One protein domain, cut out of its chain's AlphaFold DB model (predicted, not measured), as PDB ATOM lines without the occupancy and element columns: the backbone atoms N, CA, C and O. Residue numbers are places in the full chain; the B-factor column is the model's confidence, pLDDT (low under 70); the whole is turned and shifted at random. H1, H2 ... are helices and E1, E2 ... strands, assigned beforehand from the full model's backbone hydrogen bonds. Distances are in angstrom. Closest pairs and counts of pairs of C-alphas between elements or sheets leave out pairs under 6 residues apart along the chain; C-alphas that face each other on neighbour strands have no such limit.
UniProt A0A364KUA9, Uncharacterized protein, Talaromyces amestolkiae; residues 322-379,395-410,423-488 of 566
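Overview. This is residues 322 to 379, 395 to 410 and 423 to 488 of the 566 residues of an uncharacterized protein of Talaromyces amestolkiae (UniProt A0A364KUA9). The model is an open frame round a nearly empty middle: the long helix H1, with H3 packed on it at a slant, makes one side, and the small helix H4 with long unnamed stretches makes much of the side across from it. H5 packs on the beginning of H1 at one end of the frame, and H2 lies near the last residues of H1 at the other. The printed part has 140 residues with five named helices and one short named strand, in the order H1 H2 H3 H4 H5 E1; the class is mostly helix, but named elements hold only 58 residues, under half. The whole is only just compact, close to loose, with a radius of gyration of the C-alphas of 16.9 A and spans of 49 by 40 by 28 A.

Arrangement. H1, residues 325 to 342, is the longest helix. It touches H3, residues 364 to 376, at a steep tilt of 39 degrees, opposite ways; their closest C-alphas, those of Ala 334 and Phe 371, are 5.5 A apart. With residues 325 to 330 alone, H1 touches H5, residues 465 to 474, at a steep tilt of 42 degrees, opposite ways; the closest C-alphas, of Val 326 and Ser 465, are 5.1 A apart. H2, residues 348 to 354, is close to H1 but not clearly touching, at a shallow tilt of 18 degrees, opposite ways; the closest C-alphas, of Leu 341 and Ile 351, are 7.0 A apart. H4, residues 449 to 455, touches no helix and is apart from H1, H2, H3 and H5. E1, residues 485 to 487, pairs with no named strand and is apart from H5 and H1, among others. In H1, H2, H3 and H4 every O i to N i+4 pair is within hydrogen-bond range; in H5, 5 of 6 are.

Along the chain. H1 measures 25.6 A from its first C-alpha, 325 at (115.428, 106.720, 147.608), to its last, 342 at (111.244, 114.552, 123.635). H3 measures 18.4 A and H5 14.5 A. H2 and H4 have 7 residues each, and E1 has 3, ending with C-alpha 487 at (129.406, 107.337, 154.414).

Size, cuts and confidence. The C-alphas farthest apart, of Pro 443 and Thr 487, are 49.5 A apart. Residues 380 to 394 and 411 to 422 are not printed; the C-alpha gaps are 23.8 A and 16.5 A. Both cuts lie between H3 and H4; of the links printed whole, H1 to H2 is tight and the others are short. The mean pLDDT of the printed part is 72.5, with 44 residues under 70, among them residues 423 to 450.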
ATOM      1  N   GLU A 322     111.195 113.954 146.448       80.88
ATOM      2  CA  GLU A 322     110.590 112.647 146.698       80.88
ATOM      3  C   GLU A 322     110.936 112.091 148.091       80.88
ATOM      4  O   GLU A 322     112.044 112.236 148.603       80.88
ATOM      5  N   SER A 323     109.982 111.388 148.708       77.31
ATOM      6  CA  SER A 323     110.063 110.970 150.117       77.31
ATOM      7  C   SER A 323     110.900 109.716 150.405       77.31
ATOM      8  O   SER A 323     111.009 109.318 151.562       77.31
ATOM      9  N   SER A 324     111.476 109.063 149.393       80.81
ATOM     10  CA  SER A 324     112.375 107.917 149.584       80.81
ATOM     11  C   SER A 324     113.348 107.751 148.423       80.81
ATOM     12  O   SER A 324     113.077 108.210 147.312       80.81
ATOM     13  N   PHE A 325     114.452 107.033 148.653       83.38
ATOM     14  CA  PHE A 325     115.428 106.720 147.608       83.38
ATOM     15  C   PHE A 325     114.789 106.026 146.392       83.38
ATOM     16  O   PHE A 325     114.981 106.477 145.264       83.38
ATOM     17  N   VAL A 326     113.947 105.007 146.609       81.38
ATOM     18  CA  VAL A 326     113.180 104.339 145.534       81.38
ATOM     19  C   VAL A 326     112.423 105.350 144.669       81.38
ATOM     20  O   VAL A 326     112.417 105.248 143.441       81.38
ATOM     21  N   ARG A 327     111.769 106.338 145.297       80.69
ATOM     22  CA  ARG A 327     111.024 107.378 144.580       80.69
ATOM     23  C   ARG A 327     111.965 108.343 143.860       80.69
ATOM     24  O   ARG A 327     111.699 108.629 142.698       80.69
ATOM     25  N   ARG A 328     113.080 108.759 144.479       82.69
ATOM     26  CA  ARG A 328     114.139 109.566 143.837       82.69
ATOM     27  C   ARG A 328     114.651 108.900 142.563       82.69
ATOM     28  O   ARG A 328     114.620 109.525 141.507       82.69
ATOM     29  N   LEU A 329     115.037 107.624 142.638       83.19
ATOM     30  CA  LEU A 329     115.506 106.832 141.497       83.19
ATOM     31  C   LEU A 329     114.426 106.705 140.416       83.19
ATOM     32  O   LEU A 329     114.662 107.052 139.260       83.19
ATOM     33  N   ARG A 330     113.204 106.296 140.781       82.00
ATOM     34  CA  ARG A 330     112.082 106.174 139.834       82.00
ATOM     35  C   ARG A 330     111.754 107.502 139.140       82.00
ATOM     36  O   ARG A 330     111.468 107.507 137.941       82.00
ATOM     37  N   ARG A 331     111.818 108.617 139.872       84.44
ATOM     38  CA  ARG A 331     111.616 109.981 139.370       84.44
ATOM     39  C   ARG A 331     112.733 110.396 138.415       84.44
ATOM     40  O   ARG A 331     112.435 110.832 137.306       84.44
ATOM     41  N   GLN A 332     113.992 110.171 138.795       84.56
ATOM     42  CA  GLN A 332     115.170 110.415 137.960       84.56
ATOM     43  C   GLN A 332     115.076 109.663 136.624       84.56
ATOM     44  O   GLN A 332     115.232 110.263 135.559       84.56
ATOM     45  N   CYS A 333     114.754 108.366 136.674       85.19
ATOM     46  CA  CYS A 333     114.575 107.526 135.493       85.19
ATOM     47  C   CYS A 333     113.436 108.026 134.597       85.19
ATOM     48  O   CYS A 333     113.606 108.079 133.380       85.19
ATOM     49  N   ALA A 334     112.296 108.428 135.171       85.62
ATOM     50  CA  ALA A 334     111.170 108.963 134.407       85.62
ATOM     51  C   ALA A 334     111.505 110.303 133.728       85.62
ATOM     52  O   ALA A 334     111.232 110.465 132.541       85.62
ATOM     53  N   GLU A 335     112.140 111.239 134.439       87.56
ATOM     54  CA  GLU A 335     112.526 112.547 133.891       87.56
ATOM     55  C   GLU A 335     113.633 112.447 132.837       87.56
ATOM     56  O   GLU A 335     113.630 113.190 131.855       87.56
ATOM     57  N   HIS A 336     114.582 111.526 133.004       87.31
ATOM     58  CA  HIS A 336     115.575 111.218 131.977       87.31
ATOM     59  C   HIS A 336     114.940 110.552 130.752       87.31
ATOM     60  O   HIS A 336     115.272 110.906 129.620       87.31
ATOM     61  N   ALA A 337     113.990 109.635 130.962       87.25
ATOM     62  CA  ALA A 337     113.295 108.974 129.869       87.25
ATOM     63  C   ALA A 337     112.439 109.941 129.047       87.25
ATOM     64  O   ALA A 337     112.495 109.915 127.821       87.25
ATOM     65  N   TYR A 338     111.709 110.835 129.718       89.88
ATOM     66  CA  TYR A 338     110.971 111.906 129.058       89.88
ATOM     67  C   TYR A 338     111.908 112.771 128.204       89.88
ATOM     68  O   TYR A 338     111.668 112.899 127.009       89.88
ATOM     69  N   ARG A 339     113.028 113.256 128.769       90.06
ATOM     70  CA  ARG A 339     114.028 114.062 128.040       90.06
ATOM     71  C   ARG A 339     114.521 113.388 126.755       90.06
ATOM     72  O   ARG A 339     114.417 114.003 125.699       90.06
ATOM     73  N   ILE A 340     114.988 112.137 126.836       90.00
ATOM     74  CA  ILE A 340     115.484 111.361 125.678       90.00
ATOM     75  C   ILE A 340     114.402 111.155 124.612       90.00
ATOM     76  O   ILE A 340     114.696 111.155 123.421       90.00
ATOM     77  N   LEU A 341     113.145 110.967 125.014       89.50
ATOM     78  CA  LEU A 341     112.053 110.786 124.059       89.50
ATOM     79  C   LEU A 341     111.614 112.119 123.427       89.50
ATOM     80  O   LEU A 341     111.252 112.132 122.252       89.50
ATOM     81  N   THR A 342     111.662 113.236 124.154       91.88
ATOM     82  CA  THR A 342     111.244 114.552 123.635       91.88
ATOM     83  C   THR A 342     112.313 115.307 122.849       91.88
ATOM     84  O   THR A 342     111.958 116.164 122.045       91.88
ATOM     85  N   ASP A 343     113.600 115.034 123.072       89.62
ATOM     86  CA  ASP A 343     114.688 115.747 122.398       89.62
ATOM     87  C   ASP A 343     114.767 115.370 120.901       89.62
ATOM     88  O   ASP A 343     114.958 114.193 120.579       89.62
ATOM     89  N   PRO A 344     114.651 116.336 119.966       88.50
ATOM     90  CA  PRO A 344     114.778 116.066 118.535       88.50
ATOM     91  C   PRO A 344     116.217 115.754 118.093       88.50
ATOM     92  O   PRO A 344     116.401 115.265 116.983       88.50
ATOM     93  N   ASN A 345     117.228 116.028 118.927       89.62
ATOM     94  CA  ASN A 345     118.644 115.820 118.593       89.62
ATOM     95  C   ASN A 345     119.173 114.431 118.993       89.62
ATOM     96  O   ASN A 345     120.304 114.082 118.657       89.62
ATOM     97  N   THR A 346     118.380 113.641 119.718       89.31
ATOM     98  CA  THR A 346     118.756 112.294 120.156       89.31
ATOM     99  C   THR A 346     118.726 111.312 118.976       89.31
ATOM    100  O   THR A 346     117.735 111.251 118.246       89.31
ATOM    101  N   ASP A 347     119.778 110.496 118.812       88.81
ATOM    102  CA  ASP A 347     119.843 109.468 117.759       88.81
ATOM    103  C   ASP A 347     118.654 108.486 117.899       88.81
ATOM    104  O   ASP A 347     118.483 107.874 118.964       88.81
ATOM    105  N   PRO A 348     117.829 108.271 116.852       86.88
ATOM    106  CA  PRO A 348     116.767 107.266 116.889       86.88
ATOM    107  C   PRO A 348     117.275 105.864 117.259       86.88
ATOM    108  O   PRO A 348     116.534 105.102 117.882       86.88
ATOM    109  N   LYS A 349     118.535 105.517 116.955       86.19
ATOM    110  CA  LYS A 349     119.150 104.248 117.373       86.19
ATOM    111  C   LYS A 349     119.280 104.142 118.888       86.19
ATOM    112  O   LYS A 349     119.032 103.064 119.421       86.19
ATOM    113  N   ASP A 350     119.591 105.230 119.590       85.81
ATOM    114  CA  ASP A 350     119.667 105.242 121.055       85.81
ATOM    115  C   ASP A 350     118.282 105.100 121.695       85.81
ATOM    116  O   ASP A 350     118.128 104.369 122.677       85.81
ATOM    117  N   ILE A 351     117.249 105.707 121.101       87.69
ATOM    118  CA  ILE A 351     115.851 105.505 121.516       87.69
ATOM    119  C   ILE A 351     115.455 104.034 121.322       87.69
ATOM    120  O   ILE A 351     114.993 103.385 122.263       87.69
ATOM    121  N   ILE A 352     115.700 103.477 120.130       84.75
ATOM    122  CA  ILE A 352     115.415 102.072 119.794       84.75
ATOM    123  C   ILE A 352     116.218 101.104 120.674       84.75
ATOM    124  O   ILE A 352     115.727 100.019 120.976       84.75
ATOM    125  N   ARG A 353     117.428 101.479 121.105       84.88
ATOM    126  CA  ARG A 353     118.311 100.692 121.977       84.88
ATOM    127  C   ARG A 353     117.894 100.748 123.447       84.88
ATOM    128  O   ARG A 353     117.933  99.707 124.103       84.88
ATOM    129  N   LYS A 354     117.493 101.908 123.979       84.88
ATOM    130  CA  LYS A 354     117.075 102.053 125.389       84.88
ATOM    131  C   LYS A 354     115.643 101.566 125.626       84.88
ATOM    132  O   LYS A 354     115.397 100.862 126.598       84.88
ATOM    133  N   TYR A 355     114.714 101.846 124.711       84.69
ATOM    134  CA  TYR A 355     113.299 101.450 124.822       84.69
ATOM    135  C   TYR A 355     112.963 100.189 124.024       84.69
ATOM    136  O   TYR A 355     111.801  99.939 123.714       84.69
ATOM    137  N   ARG A 356     113.980  99.370 123.722       81.75
ATOM    138  CA  ARG A 356     113.917  98.226 122.800       81.75
ATOM    139  C   ARG A 356     112.815  97.205 123.106       81.75
ATOM    140  O   ARG A 356     112.367  96.544 122.180       81.75
ATOM    141  N   PHE A 357     112.413  97.100 124.375       79.69
ATOM    142  CA  PHE A 357     111.302  96.280 124.872       79.69
ATOM    143  C   PHE A 357     109.979  97.057 124.934       79.69
ATOM    144  O   PHE A 357     108.948  96.578 124.478       79.69
ATOM    145  N   SER A 358     109.985  98.287 125.459       79.62
ATOM    146  CA  SER A 358     108.769  99.107 125.573       79.62
ATOM    147  C   SER A 358     108.142  99.429 124.210       79.62
ATOM    148  O   SER A 358     106.916  99.465 124.095       79.62
ATOM    149  N   LEU A 359     108.977  99.599 123.180       80.62
ATOM    150  CA  LEU A 359     108.568  99.859 121.798       80.62
ATOM    151  C   LEU A 359     107.886  98.661 121.114       80.62
ATOM    152  O   LEU A 359     107.195  98.862 120.122       80.62
ATOM    153  N   CYS A 360     107.997  97.441 121.656       69.69
ATOM    154  CA  CYS A 360     107.225  96.285 121.178       69.69
ATOM    155  C   CYS A 360     105.724  96.398 121.502       69.69
ATOM    156  O   CYS A 360     104.914  95.689 120.913       69.69
ATOM    157  N   PHE A 361     105.351  97.265 122.452       69.62
ATOM    158  CA  PHE A 361     103.985  97.353 122.979       69.62
ATOM    159  C   PHE A 361     103.373  98.749 122.869       69.62
ATOM    160  O   PHE A 361     102.147  98.852 122.802       69.62
ATOM    161  N   LYS A 362     104.204  99.802 122.892       74.62
ATOM    162  CA  LYS A 362     103.807 101.215 122.901       74.62
ATOM    163  C   LYS A 362     104.653 102.037 121.939       74.62
ATOM    164  O   LYS A 362     105.874 101.923 121.934       74.62
ATOM    165  N   ASN A 363     104.002 102.902 121.164       82.00
ATOM    166  CA  ASN A 363     104.695 103.858 120.306       82.00
ATOM    167  C   ASN A 363     105.433 104.933 121.138       82.00
ATOM    168  O   ASN A 363     105.243 105.056 122.353       82.00
ATOM    169  N   LYS A 364     106.285 105.721 120.470       86.50
ATOM    170  CA  LYS A 364     107.075 106.793 121.098       86.50
ATOM    171  C   LYS A 364     106.194 107.760 121.902       86.50
ATOM    172  O   LYS A 364     106.518 108.064 123.049       86.50
ATOM    173  N   ASP A 365     105.066 108.176 121.337       87.44
ATOM    174  CA  ASP A 365     104.188 109.181 121.941       87.44
ATOM    175  C   ASP A 365     103.487 108.654 123.197       87.44
ATOM    176  O   ASP A 365     103.486 109.328 124.222       87.44
ATOM    177  N   ALA A 366     103.000 107.408 123.194       81.25
ATOM    178  CA  ALA A 366     102.427 106.774 124.382       81.25
ATOM    179  C   ALA A 366     103.457 106.598 125.514       81.25
ATOM    180  O   ALA A 366     103.090 106.636 126.693       81.25
ATOM    181  N   LEU A 367     104.747 106.433 125.188       83.44
ATOM    182  CA  LEU A 367     105.820 106.448 126.187       83.44
ATOM    183  C   LEU A 367     106.048 107.858 126.750       83.44
ATOM    184  O   LEU A 367     106.119 107.993 127.972       83.44
ATOM    185  N   ILE A 368     106.093 108.895 125.904       88.81
ATOM    186  CA  ILE A 368     106.181 110.305 126.331       88.81
ATOM    187  C   ILE A 368     105.026 110.637 127.283       88.81
ATOM    188  O   ILE A 368     105.266 111.069 128.411       88.81
ATOM    189  N   ASP A 369     103.792 110.333 126.879       85.06
ATOM    190  CA  ASP A 369     102.568 110.543 127.656       85.06
ATOM    191  C   ASP A 369     102.609 109.824 129.012       85.06
ATOM    192  O   ASP A 369     102.213 110.371 130.046       85.06
ATOM    193  N   ARG A 370     103.107 108.580 129.029       81.81
ATOM    194  CA  ARG A 370     103.249 107.777 130.248       81.81
ATOM    195  C   ARG A 370     104.284 108.374 131.198       81.81
ATOM    196  O   ARG A 370     104.006 108.472 132.392       81.81
ATOM    197  N   PHE A 371     105.461 108.761 130.706       86.88
ATOM    198  CA  PHE A 371     106.487 109.372 131.553       86.88
ATOM    199  C   PHE A 371     106.052 110.755 132.045       86.88
ATOM    200  O   PHE A 371     106.194 111.029 133.234       86.88
ATOM    201  N   TYR A 372     105.410 111.567 131.202       87.06
ATOM    202  CA  TYR A 372     104.829 112.849 131.602       87.06
ATOM    203  C   TYR A 372     103.816 112.695 132.743       87.06
ATOM    204  O   TYR A 372     103.915 113.388 133.758       87.06
ATOM    205  N   LYS A 373     102.892 111.726 132.640       84.25
ATOM    206  CA  LYS A 373     101.926 111.404 133.707       84.25
ATOM    207  C   LYS A 373     102.619 110.959 134.998       84.25
ATOM    208  O   LYS A 373     102.199 111.372 136.073       84.25
ATOM    209  N   VAL A 374     103.697 110.172 134.920       81.06
ATOM    210  CA  VAL A 374     104.480 109.762 136.106       81.06
ATOM    211  C   VAL A 374     105.181 110.950 136.776       81.06
ATOM    212  O   VAL A 374     105.212 111.005 138.001       81.06
ATOM    213  N   ILE A 375     105.708 111.906 136.006       84.44
ATOM    214  CA  ILE A 375     106.411 113.097 136.524       84.44
ATOM    215  C   ILE A 375     105.427 114.122 137.117       84.44
ATOM    216  O   ILE A 375     105.731 114.780 138.111       84.44
ATOM    217  N   THR A 376     104.244 114.271 136.516       82.38
ATOM    218  CA  THR A 376     103.225 115.256 136.933       82.38
ATOM    219  C   THR A 376     102.251 114.745 137.997       82.38
ATOM    220  O   THR A 376     101.558 115.546 138.622       82.38
ATOM    221  N   SER A 377     102.205 113.433 138.252       76.12
ATOM    222  CA  SER A 377     101.397 112.859 139.334       76.12
ATOM    223  C   SER A 377     101.891 113.330 140.701       76.12
ATOM    224  O   SER A 377     103.045 113.113 141.065       76.12
ATOM    225  N   SER A 378     101.000 113.936 141.489       57.09
ATOM    226  CA  SER A 378     101.331 114.395 142.841       57.09
ATOM    227  C   SER A 378     101.706 113.234 143.769       57.09
ATOM    228  O   SER A 378     100.951 112.262 143.918       57.09
ATOM    229  N   SER A 379     102.816 113.398 144.494       54.59
ATOM    230  CA  SER A 379     103.275 112.494 145.558       54.59
ATOM    231  C   SER A 379     102.276 112.367 146.724       54.59
ATOM    232  O   SER A 379     102.420 111.473 147.553       54.59
ATOM    233  N   ALA A 395      97.673  92.341 134.396       36.16
ATOM    234  CA  ALA A 395      98.603  91.603 135.249       36.16
ATOM    235  C   ALA A 395     100.049  92.101 135.057       36.16
ATOM    236  O   ALA A 395     100.566  92.166 133.938       36.16
ATOM    237  N   ALA A 396     100.680  92.491 136.164       51.97
ATOM    238  CA  ALA A 396     101.998  93.102 136.166       51.97
ATOM    239  C   ALA A 396     103.079  92.020 136.034       51.97
ATOM    240  O   ALA A 396     103.351  91.283 136.979       51.97
ATOM    241  N   TYR A 397     103.690  91.935 134.852       55.91
ATOM    242  CA  TYR A 397     104.859  91.092 134.618       55.91
ATOM    243  C   TYR A 397     106.127  91.748 135.177       55.91
ATOM    244  O   TYR A 397     106.277  92.975 135.160       55.91
ATOM    245  N   THR A 398     107.064  90.919 135.626       62.62
ATOM    246  CA  THR A 398     108.391  91.330 136.090       62.62
ATOM    247  C   THR A 398     109.435  90.919 135.051       62.62
ATOM    248  O   THR A 398     109.640  89.737 134.785       62.62
ATOM    249  N   LEU A 399     110.088  91.894 134.413       70.25
ATOM    250  CA  LEU A 399     111.222  91.612 133.529       70.25
ATOM    251  C   LEU A 399     112.364  91.054 134.388       70.25
ATOM    252  O   LEU A 399     112.731  91.709 135.356       70.25
ATOM    253  N   GLY A 400     112.890  89.867 134.071       69.75
ATOM    254  CA  GLY A 400     114.054  89.278 134.755       69.75
ATOM    255  C   GLY A 400     114.007  89.340 136.284       69.75
ATOM    256  O   GLY A 400     114.974  89.768 136.904       69.75
ATOM    257  N   ASN A 401     112.872  88.975 136.887       72.44
ATOM    258  CA  ASN A 401     112.665  88.978 138.342       72.44
ATOM    259  C   ASN A 401     112.706  90.372 139.026       72.44
ATOM    260  O   ASN A 401     112.695  90.458 140.253       72.44
ATOM    261  N   ALA A 402     112.655  91.471 138.266       74.88
ATOM    262  CA  ALA A 402     112.597  92.827 138.817       74.88
ATOM    263  C   ALA A 402     111.358  93.040 139.712       74.88
ATOM    264  O   ALA A 402     110.219  92.866 139.277       74.88
ATOM    265  N   GLY A 403     111.579  93.448 140.958       69.75
ATOM    266  CA  GLY A 403     110.593  93.635 142.018       69.75
ATOM    267  C   GLY A 403     110.409  92.423 142.938       69.75
ATOM    268  O   GLY A 403     109.597  92.509 143.861       69.75
ATOM    269  N   ILE A 404     111.118  91.306 142.708       77.19
ATOM    270  CA  ILE A 404     111.072  90.111 143.575       77.19
ATOM    271  C   ILE A 404     112.432  89.693 144.157       77.19
ATOM    272  O   ILE A 404     112.470  88.734 144.926       77.19
ATOM    273  N   HIS A 405     113.530  90.401 143.856       75.50
ATOM    274  CA  HIS A 405     114.851  90.079 144.423       75.50
ATOM    275  C   HIS A 405     114.932  90.445 145.911       75.50
ATOM    276  O   HIS A 405     115.480  89.681 146.704       75.50
ATOM    277  N   TYR A 406     114.331  91.575 146.308       78.94
ATOM    278  CA  TYR A 406     114.359  92.074 147.693       78.94
ATOM    279  C   TYR A 406     112.949  92.304 148.273       78.94
ATOM    280  O   TYR A 406     112.501  93.451 148.406       78.94
ATOM    281  N   PRO A 407     112.221  91.233 148.650       71.62
ATOM    282  CA  PRO A 407     110.889  91.346 149.241       71.62
ATOM    283  C   PRO A 407     110.922  92.119 150.570       71.62
ATOM    284  O   PRO A 407     111.763  91.880 151.437       71.62
ATOM    285  N   ARG A 408     109.985  93.058 150.752       63.41
ATOM    286  CA  ARG A 408     109.954  93.916 151.949       63.41
ATOM    287  C   ARG A 408     109.295  93.200 153.142       63.41
ATOM    288  O   ARG A 408     108.146  92.787 153.004       63.41
ATOM    289  N   PRO A 409     109.910  93.180 154.345       51.84
ATOM    290  CA  PRO A 409     109.342  92.505 155.522       51.84
ATOM    291  C   PRO A 409     107.969  93.014 156.000       51.84
ATOM    292  O   PRO A 409     107.244  92.281 156.661       51.84
ATOM    293  N   ASN A 410     107.610  94.266 155.678       44.34
ATOM    294  CA  ASN A 410     106.461  94.972 156.263       44.34
ATOM    295  C   ASN A 410     105.307  95.257 155.280       44.34
ATOM    296  O   ASN A 410     104.549  96.205 155.483       44.34
ATOM    297  N   THR A 423      97.629  92.698 143.549       41.28
ATOM    298  CA  THR A 423      98.211  92.513 142.216       41.28
ATOM    299  C   THR A 423      99.369  91.524 142.319       41.28
ATOM    300  O   THR A 423     100.499  91.919 142.601       41.28
ATOM    301  N   GLU A 424      99.082  90.236 142.133       39.91
ATOM    302  CA  GLU A 424     100.090  89.184 142.159       39.91
ATOM    303  C   GLU A 424     101.068  89.418 141.002       39.91
ATOM    304  O   GLU A 424     100.730  89.313 139.821       39.91
ATOM    305  N   LEU A 425     102.292  89.798 141.371       45.47
ATOM    306  CA  LEU A 425     103.431  89.921 140.472       45.47
ATOM    307  C   LEU A 425     103.872  88.507 140.099       45.47
ATOM    308  O   LEU A 425     104.682  87.886 140.788       45.47
ATOM    309  N   TYR A 426     103.287  87.970 139.034       40.06
ATOM    310  CA  TYR A 426     103.631  86.639 138.560       40.06
ATOM    311  C   TYR A 426     104.981  86.675 137.827       40.06
ATOM    312  O   TYR A 426     105.111  87.414 136.846       40.06
ATOM    313  N   PRO A 427     105.975  85.858 138.235       43.31
ATOM    314  CA  PRO A 427     107.171  85.660 137.428       43.31
ATOM    315  C   PRO A 427     106.781  85.040 136.081       43.31
ATOM    316  O   PRO A 427     105.869  84.208 136.015       43.31
ATOM    317  N   VAL A 428     107.481  85.428 135.009       44.97
ATOM    318  CA  VAL A 428     107.138  85.048 133.623       44.97
ATOM    319  C   VAL A 428     107.042  83.525 133.449       44.97
ATOM    320  O   VAL A 428     106.139  83.040 132.773       44.97
ATOM    321  N   SER A 429     107.860  82.770 134.188       44.31
ATOM    322  CA  SER A 429     107.869  81.301 134.238       44.31
ATOM    323  C   SER A 429     106.542  80.635 134.637       44.31
ATOM    324  O   SER A 429     106.367  79.443 134.384       44.31
ATOM    325  N   LYS A 430     105.592  81.364 135.242       42.62
ATOM    326  CA  LYS A 430     104.237  80.857 135.541       42.62
ATOM    327  C   LYS A 430     103.216  81.114 134.426       42.62
ATOM    328  O   LYS A 430     102.132  80.534 134.467       42.62
ATOM    329  N   PHE A 431     103.536  81.932 133.423       46.69
ATOM    330  CA  PHE A 431     102.647  82.224 132.297       46.69
ATOM    331  C   PHE A 431     102.905  81.293 131.106       46.69
ATOM    332  O   PHE A 431     103.487  81.669 130.091       46.69
ATOM    333  N   ILE A 432     102.404  80.063 131.222       35.56
ATOM    334  CA  ILE A 432     102.398  79.081 130.131       35.56
ATOM    335  C   ILE A 432     101.084  79.223 129.353       35.56
ATOM    336  O   ILE A 432     100.071  78.616 129.695       35.56
ATOM    337  N   GLY A 433     101.092  80.047 128.305       40.97
ATOM    338  CA  GLY A 433      99.971  80.174 127.369       40.97
ATOM    339  C   GLY A 433     100.068  81.406 126.458       40.97
ATOM    340  O   GLY A 433     100.732  82.376 126.830       40.97
ATOM    341  N   PRO A 434      99.396  81.410 125.287       41.78
ATOM    342  CA  PRO A 434      99.354  82.575 124.408       41.78
ATOM    343  C   PRO A 434      98.654  83.738 125.118       41.78
ATOM    344  O   PRO A 434      97.448  83.693 125.374       41.78
ATOM    345  N   TRP A 435      99.409  84.781 125.453       44.34
ATOM    346  CA  TRP A 435      98.854  85.957 126.111       44.34
ATOM    347  C   TRP A 435      97.853  86.692 125.208       44.34
ATOM    348  O   TRP A 435      98.030  86.744 123.986       44.34
ATOM    349  N   PRO A 436      96.830  87.353 125.784       42.69
ATOM    350  CA  PRO A 436      95.979  88.269 125.045       42.69
ATOM    351  C   PRO A 436      96.767  89.544 124.724       42.69
ATOM    352  O   PRO A 436      96.627  90.576 125.381       42.69
ATOM    353  N   PHE A 437      97.555  89.490 123.651       46.50
ATOM    354  CA  PHE A 437      98.252  90.606 123.005       46.50
ATOM    355  C   PHE A 437      97.286  91.629 122.368       46.50
ATOM    356  O   PHE A 437      97.426  92.092 121.241       46.50
ATOM    357  N   HIS A 438      96.190  91.929 123.054       44.75
ATOM    358  CA  HIS A 438      95.086  92.747 122.570       44.75
ATOM    359  C   HIS A 438      95.210  94.204 123.053       44.75
ATOM    360  O   HIS A 438      94.374  95.026 122.694       44.75
ATOM    361  N   GLN A 439      96.264  94.533 123.809       45.78
ATOM    362  CA  GLN A 439      96.598  95.890 124.275       45.78
ATOM    363  C   GLN A 439      97.981  96.392 123.808       45.78
ATOM    364  O   GLN A 439      98.403  97.484 124.202       45.78
ATOM    365  N   ALA A 440      98.692  95.606 122.991       47.91
ATOM    366  CA  ALA A 440      99.829  96.115 122.236       47.91
ATOM    367  C   ALA A 440      99.294  97.029 121.126       47.91
ATOM    368  O   ALA A 440      98.383  96.637 120.394       47.91
ATOM    369  N   ASP A 441      99.867  98.223 120.988       46.06
ATOM    370  CA  ASP A 441      99.504  99.175 119.922       46.06
ATOM    371  C   ASP A 441     100.171  98.797 118.577       46.06
ATOM    372  O   ASP A 441     100.178  99.570 117.625       46.06
ATOM    373  N   ALA A 442     100.784  97.611 118.532       47.62
ATOM    374  CA  ALA A 442     101.786  97.166 117.580       47.62
ATOM    375  C   ALA A 442     101.657  95.633 117.398       47.62
ATOM    376  O   ALA A 442     101.650  94.920 118.404       47.62
ATOM    377  N   PRO A 443     101.524  95.099 116.167       49.25
ATOM    378  CA  PRO A 443     101.429  93.656 115.931       49.25
ATOM    379  C   PRO A 443     102.812  92.994 116.029       49.25
ATOM    380  O   PRO A 443     103.721  93.378 115.311       49.25
ATOM    381  N   HIS A 444     102.983  91.988 116.885       58.25
ATOM    382  CA  HIS A 444     104.253  91.265 117.060       58.25
ATOM    383  C   HIS A 444     104.075  89.764 116.781       58.25
ATOM    384  O   HIS A 444     102.979  89.214 116.897       58.25
ATOM    385  N   GLU A 445     105.181  89.090 116.481       57.97
ATOM    386  CA  GLU A 445     105.201  87.665 116.116       57.97
ATOM    387  C   GLU A 445     105.471  86.734 117.310       57.97
ATOM    388  O   GLU A 445     105.174  85.545 117.250       57.97
ATOM    389  N   PHE A 446     105.999  87.276 118.416       61.34
ATOM    390  CA  PHE A 446     106.404  86.492 119.586       61.34
ATOM    391  C   PHE A 446     105.227  85.779 120.259       61.34
ATOM    392  O   PHE A 446     104.173  86.370 120.507       61.34
ATOM    393  N   THR A 447     105.446  84.518 120.628       58.81
ATOM    394  CA  THR A 447     104.475  83.660 121.320       58.81
ATOM    395  C   THR A 447     104.536  83.803 122.841       58.81
ATOM    396  O   THR A 447     103.539  83.549 123.520       58.81
ATOM    397  N   SER A 448     105.675  84.251 123.385       62.72
ATOM    398  CA  SER A 448     105.880  84.481 124.822       62.72
ATOM    399  C   SER A 448     106.704  85.741 125.125       62.72
ATOM    400  O   SER A 448     107.401  86.285 124.266       62.72
ATOM    401  N   ILE A 449     106.637  86.210 126.378       64.75
ATOM    402  CA  ILE A 449     107.449  87.343 126.853       64.75
ATOM    403  C   ILE A 449     108.932  86.953 126.915       64.75
ATOM    404  O   ILE A 449     109.765  87.734 126.466       64.75
ATOM    405  N   ASP A 450     109.264  85.749 127.393       68.19
ATOM    406  CA  ASP A 450     110.655  85.275 127.466       68.19
ATOM    407  C   ASP A 450     111.303  85.162 126.079       68.19
ATOM    408  O   ASP A 450     112.473  85.505 125.915       68.19
ATOM    409  N   GLU A 451     110.540  84.761 125.057       72.88
ATOM    410  CA  GLU A 451     110.977  84.777 123.658       72.88
ATOM    411  C   GLU A 451     111.264  86.207 123.174       72.88
ATOM    412  O   GLU A 451     112.342  86.464 122.641       72.88
ATOM    413  N   CYS A 452     110.360  87.159 123.431       73.12
ATOM    414  CA  CYS A 452     110.551  88.573 123.090       73.12
ATOM    415  C   CYS A 452     111.790  89.179 123.788       73.12
ATOM    416  O   CYS A 452     112.610  89.849 123.158       73.12
ATOM    417  N   VAL A 453     111.966  88.897 125.082       74.88
ATOM    418  CA  VAL A 453     113.103  89.347 125.901       74.88
ATOM    419  C   VAL A 453     114.418  88.730 125.413       74.88
ATOM    420  O   VAL A 453     115.422  89.437 125.286       74.88
ATOM    421  N   SER A 454     114.415  87.438 125.079       77.88
ATOM    422  CA  SER A 454     115.591  86.718 124.576       77.88
ATOM    423  C   SER A 454     115.987  87.182 123.175       77.88
ATOM    424  O   SER A 454     117.143  87.546 122.959       77.88
ATOM    425  N   ALA A 455     115.029  87.268 122.245       74.44
ATOM    426  CA  ALA A 455     115.244  87.751 120.880       74.44
ATOM    427  C   ALA A 455     115.776  89.193 120.841       74.44
ATOM    428  O   ALA A 455     116.505  89.573 119.924       74.44
ATOM    429  N   ARG A 456     115.453  90.005 121.857       72.75
ATOM    430  CA  ARG A 456     115.923  91.392 121.982       72.75
ATOM    431  C   ARG A 456     117.199  91.558 122.822       72.75
ATOM    432  O   ARG A 456     117.601  92.691 123.100       72.75
ATOM    433  N   GLY A 457     117.852  90.458 123.211       78.12
ATOM    434  CA  GLY A 457     119.101  90.485 123.977       78.12
ATOM    435  C   GLY A 457     118.943  91.129 125.357       78.12
ATOM    436  O   GLY A 457     119.815  91.878 125.791       78.12
ATOM    437  N   MET A 458     117.798  90.905 126.007       75.81
ATOM    438  CA  MET A 458     117.470  91.405 127.348       75.81
ATOM    439  C   MET A 458     117.299  90.276 128.375       75.81
ATOM    440  O   MET A 458     116.792  90.513 129.467       75.81
ATOM    441  N   ALA A 459     117.715  89.053 128.043       76.38
ATOM    442  CA  ALA A 459     117.760  87.949 128.994       76.38
ATOM    443  C   ALA A 459     118.767  88.229 130.127       76.38
ATOM    444  O   ALA A 459     119.841  88.781 129.888       76.38
ATOM    445  N   GLY A 460     118.417  87.821 131.348       79.12
ATOM    446  CA  GLY A 460     119.194  88.050 132.568       79.12
ATOM    447  C   GLY A 460     118.314  88.539 133.717       79.12
ATOM    448  O   GLY A 460     117.109  88.734 133.543       79.12
ATOM    449  N   ASP A 461     118.923  88.745 134.883       80.69
ATOM    450  CA  ASP A 461     118.260  89.371 136.023       80.69
ATOM    451  C   ASP A 461     118.246  90.897 135.866       80.69
ATOM    452  O   ASP A 461     119.253  91.523 135.529       80.69
ATOM    453  N   TRP A 462     117.088  91.496 136.125       82.75
ATOM    454  CA  TRP A 462     116.865  92.937 136.124       82.75
ATOM    455  C   TRP A 462     116.421  93.379 137.514       82.75
ATOM    456  O   TRP A 462     115.747  92.640 138.225       82.75
ATOM    457  N   PHE A 463     116.782  94.605 137.875       81.56
ATOM    458  CA  PHE A 463     116.493  95.199 139.174       81.56
ATOM    459  C   PHE A 463     115.512  96.352 138.975       81.56
ATOM    460  O   PHE A 463     115.710  97.204 138.104       81.56
ATOM    461  N   ASP A 464     114.449  96.397 139.773       80.00
ATOM    462  CA  ASP A 464     113.604  97.582 139.875       80.00
ATOM    463  C   ASP A 464     114.166  98.572 140.920       80.00
ATOM    464  O   ASP A 464     115.149  98.305 141.612       80.00
ATOM    465  N   SER A 465     113.550  99.750 141.060       81.81
ATOM    466  CA  SER A 465     114.036 100.755 142.019       81.81
ATOM    467  C   SER A 465     113.964 100.310 143.491       81.81
ATOM    468  O   SER A 465     114.607 100.941 144.326       81.81
ATOM    469  N   ASN A 466     113.185  99.274 143.826       81.50
ATOM    470  CA  ASN A 466     113.144  98.665 145.157       81.50
ATOM    471  C   ASN A 466     114.263  97.634 145.324       81.50
ATOM    472  O   ASN A 466     114.894  97.613 146.377       81.50
ATOM    473  N   ASP A 467     114.533  96.819 144.301       83.19
ATOM    474  CA  ASP A 467     115.640  95.862 144.333       83.19
ATOM    475  C   ASP A 467     116.987  96.580 144.459       83.19
ATOM    476  O   ASP A 467     117.838  96.135 145.219       83.19
ATOM    477  N   VAL A 468     117.171  97.724 143.785       85.75
ATOM    478  CA  VAL A 468     118.380  98.553 143.948       85.75
ATOM    479  C   VAL A 468     118.529  99.042 145.396       85.75
ATOM    480  O   VAL A 468     119.624  98.991 145.947       85.75
ATOM    481  N   GLU A 469     117.443  99.463 146.058       83.69
ATOM    482  CA  GLU A 469     117.484  99.823 147.487       83.69
ATOM    483  C   GLU A 469     117.801  98.608 148.375       83.69
ATOM    484  O   GLU A 469     118.556  98.720 149.342       83.69
ATOM    485  N   GLY A 470     117.238  97.441 148.052       83.44
ATOM    486  CA  GLY A 470     117.495  96.186 148.752       83.44
ATOM    487  C   GLY A 470     118.947  95.726 148.638       83.44
ATOM    488  O   GLY A 470     119.567  95.437 149.660       83.44
ATOM    489  N   TYR A 471     119.506  95.758 147.429       85.62
ATOM    490  CA  TYR A 471     120.906  95.454 147.147       85.62
ATOM    491  C   TYR A 471     121.848  96.416 147.878       85.62
ATOM    492  O   TYR A 471     122.755  95.974 148.579       85.62
ATOM    493  N   LEU A 472     121.606  97.732 147.803       86.06
ATOM    494  CA  LEU A 472     122.398  98.722 148.545       86.06
ATOM    495  C   LEU A 472     122.359  98.450 150.059       86.06
ATOM    496  O   LEU A 472     123.403  98.464 150.709       86.06
ATOM    497  N   ARG A 473     121.185  98.112 150.609       85.00
ATOM    498  CA  ARG A 473     121.016  97.744 152.024       85.00
ATOM    499  C   ARG A 473     121.780  96.468 152.398       85.00
ATOM    500  O   ARG A 473     122.363  96.428 153.479       85.00
ATOM    501  N   GLU A 474     121.798  95.452 151.533       84.31
ATOM    502  CA  GLU A 474     122.586  94.223 151.722       84.31
ATOM    503  C   GLU A 474     124.096  94.507 151.719       84.31
ATOM    504  O   GLU A 474     124.820  93.977 152.557       84.31
ATOM    505  N   GLN A 475     124.560  95.428 150.868       82.44
ATOM    506  CA  GLN A 475     125.945  95.922 150.856       82.44
ATOM    507  C   GLN A 475     126.281  96.872 152.032       82.44
ATOM    508  O   GLN A 475     127.321  97.532 152.020       82.44
ATOM    509  N   GLY A 476     125.409  96.989 153.042       79.06
ATOM    510  CA  GLY A 476     125.602  97.852 154.215       79.06
ATOM    511  C   GLY A 476     125.351  99.347 153.973       79.06
ATOM    512  O   GLY A 476     125.570 100.160 154.871       79.06
ATOM    513  N   ILE A 477     124.870  99.732 152.788       82.12
ATOM    514  CA  ILE A 477     124.643 101.125 152.389       82.12
ATOM    515  C   ILE A 477     123.223 101.542 152.788       82.12
ATOM    516  O   ILE A 477     122.244 101.283 152.085       82.12
ATOM    517  N   GLN A 478     123.097 102.214 153.933       78.44
ATOM    518  CA  GLN A 478     121.824 102.787 154.372       78.44
ATOM    519  C   GLN A 478     121.588 104.138 153.688       78.44
ATOM    520  O   GLN A 478     122.155 105.157 154.079       78.44
ATOM    521  N   VAL A 479     120.747 104.144 152.652       75.69
ATOM    522  CA  VAL A 479     120.364 105.372 151.946       75.69
ATOM    523  C   VAL A 479     119.243 106.083 152.705       75.69
ATOM    524  O   VAL A 479     118.097 105.633 152.692       75.69
ATOM    525  N   ASP A 480     119.560 107.211 153.343       72.50
ATOM    526  CA  ASP A 480     118.531 108.107 153.874       72.50
ATOM    527  C   ASP A 480     117.822 108.864 152.736       72.50
ATOM    528  O   ASP A 480     118.409 109.254 151.725       72.50
ATOM    529  N   THR A 481     116.527 109.079 152.937       67.69
ATOM    530  CA  THR A 481     115.552 109.690 152.033       67.69
ATOM    531  C   THR A 481     116.071 110.939 151.312       67.69
ATOM    532  O   THR A 481     115.945 111.043 150.090       67.69
ATOM    533  N   GLN A 482     116.702 111.853 152.051       66.94
ATOM    534  CA  GLN A 482     117.156 113.166 151.582       66.94
ATOM    535  C   GLN A 482     118.687 113.291 151.473       66.94
ATOM    536  O   GLN A 482     119.197 114.355 151.130       66.94
ATOM    537  N   ALA A 483     119.445 112.221 151.728       70.00
ATOM    538  CA  ALA A 483     120.902 112.270 151.649       70.00
ATOM    539  C   ALA A 483     121.395 112.232 150.190       70.00
ATOM    540  O   ALA A 483     121.057 111.325 149.428       70.00
ATOM    541  N   SER A 484     122.233 113.194 149.795       67.69
ATOM    542  CA  SER A 484     123.038 113.111 148.559       67.69
ATOM    543  C   SER A 484     124.309 112.276 148.741       67.69
ATOM    544  O   SER A 484     124.893 111.825 147.761       67.69
ATOM    545  N   PHE A 485     124.736 112.045 149.985       70.00
ATOM    546  CA  PHE A 485     125.984 111.362 150.313       70.00
ATOM    547  C   PHE A 485     125.776 110.396 151.478       70.00
ATOM    548  O   PHE A 485     125.240 110.791 152.512       70.00
ATOM    549  N   VAL A 486     126.234 109.152 151.329       74.75
ATOM    550  CA  VAL A 486     126.244 108.139 152.395       74.75
ATOM    551  C   VAL A 486     127.692 107.765 152.702       74.75
ATOM    552  O   VAL A 486     128.451 107.413 151.801       74.75
ATOM    553  N   THR A 487     128.101 107.842 153.966       71.56
ATOM    554  CA  THR A 487     129.406 107.337 154.414       71.56
ATOM    555  C   THR A 487     129.345 105.824 154.571       71.56
ATOM    556  O   THR A 487     128.527 105.323 155.344       71.56
ATOM    557  N   LEU A 488     130.209 105.101 153.862       71.06
ATOM    558  CA  LEU A 488     130.325 103.653 154.005       71.06
ATOM    559  C   LEU A 488     131.060 103.310 155.315       71.06
ATOM    560  O   LEU A 488     132.058 103.968 155.615       71.06
TER     561      LEU A 488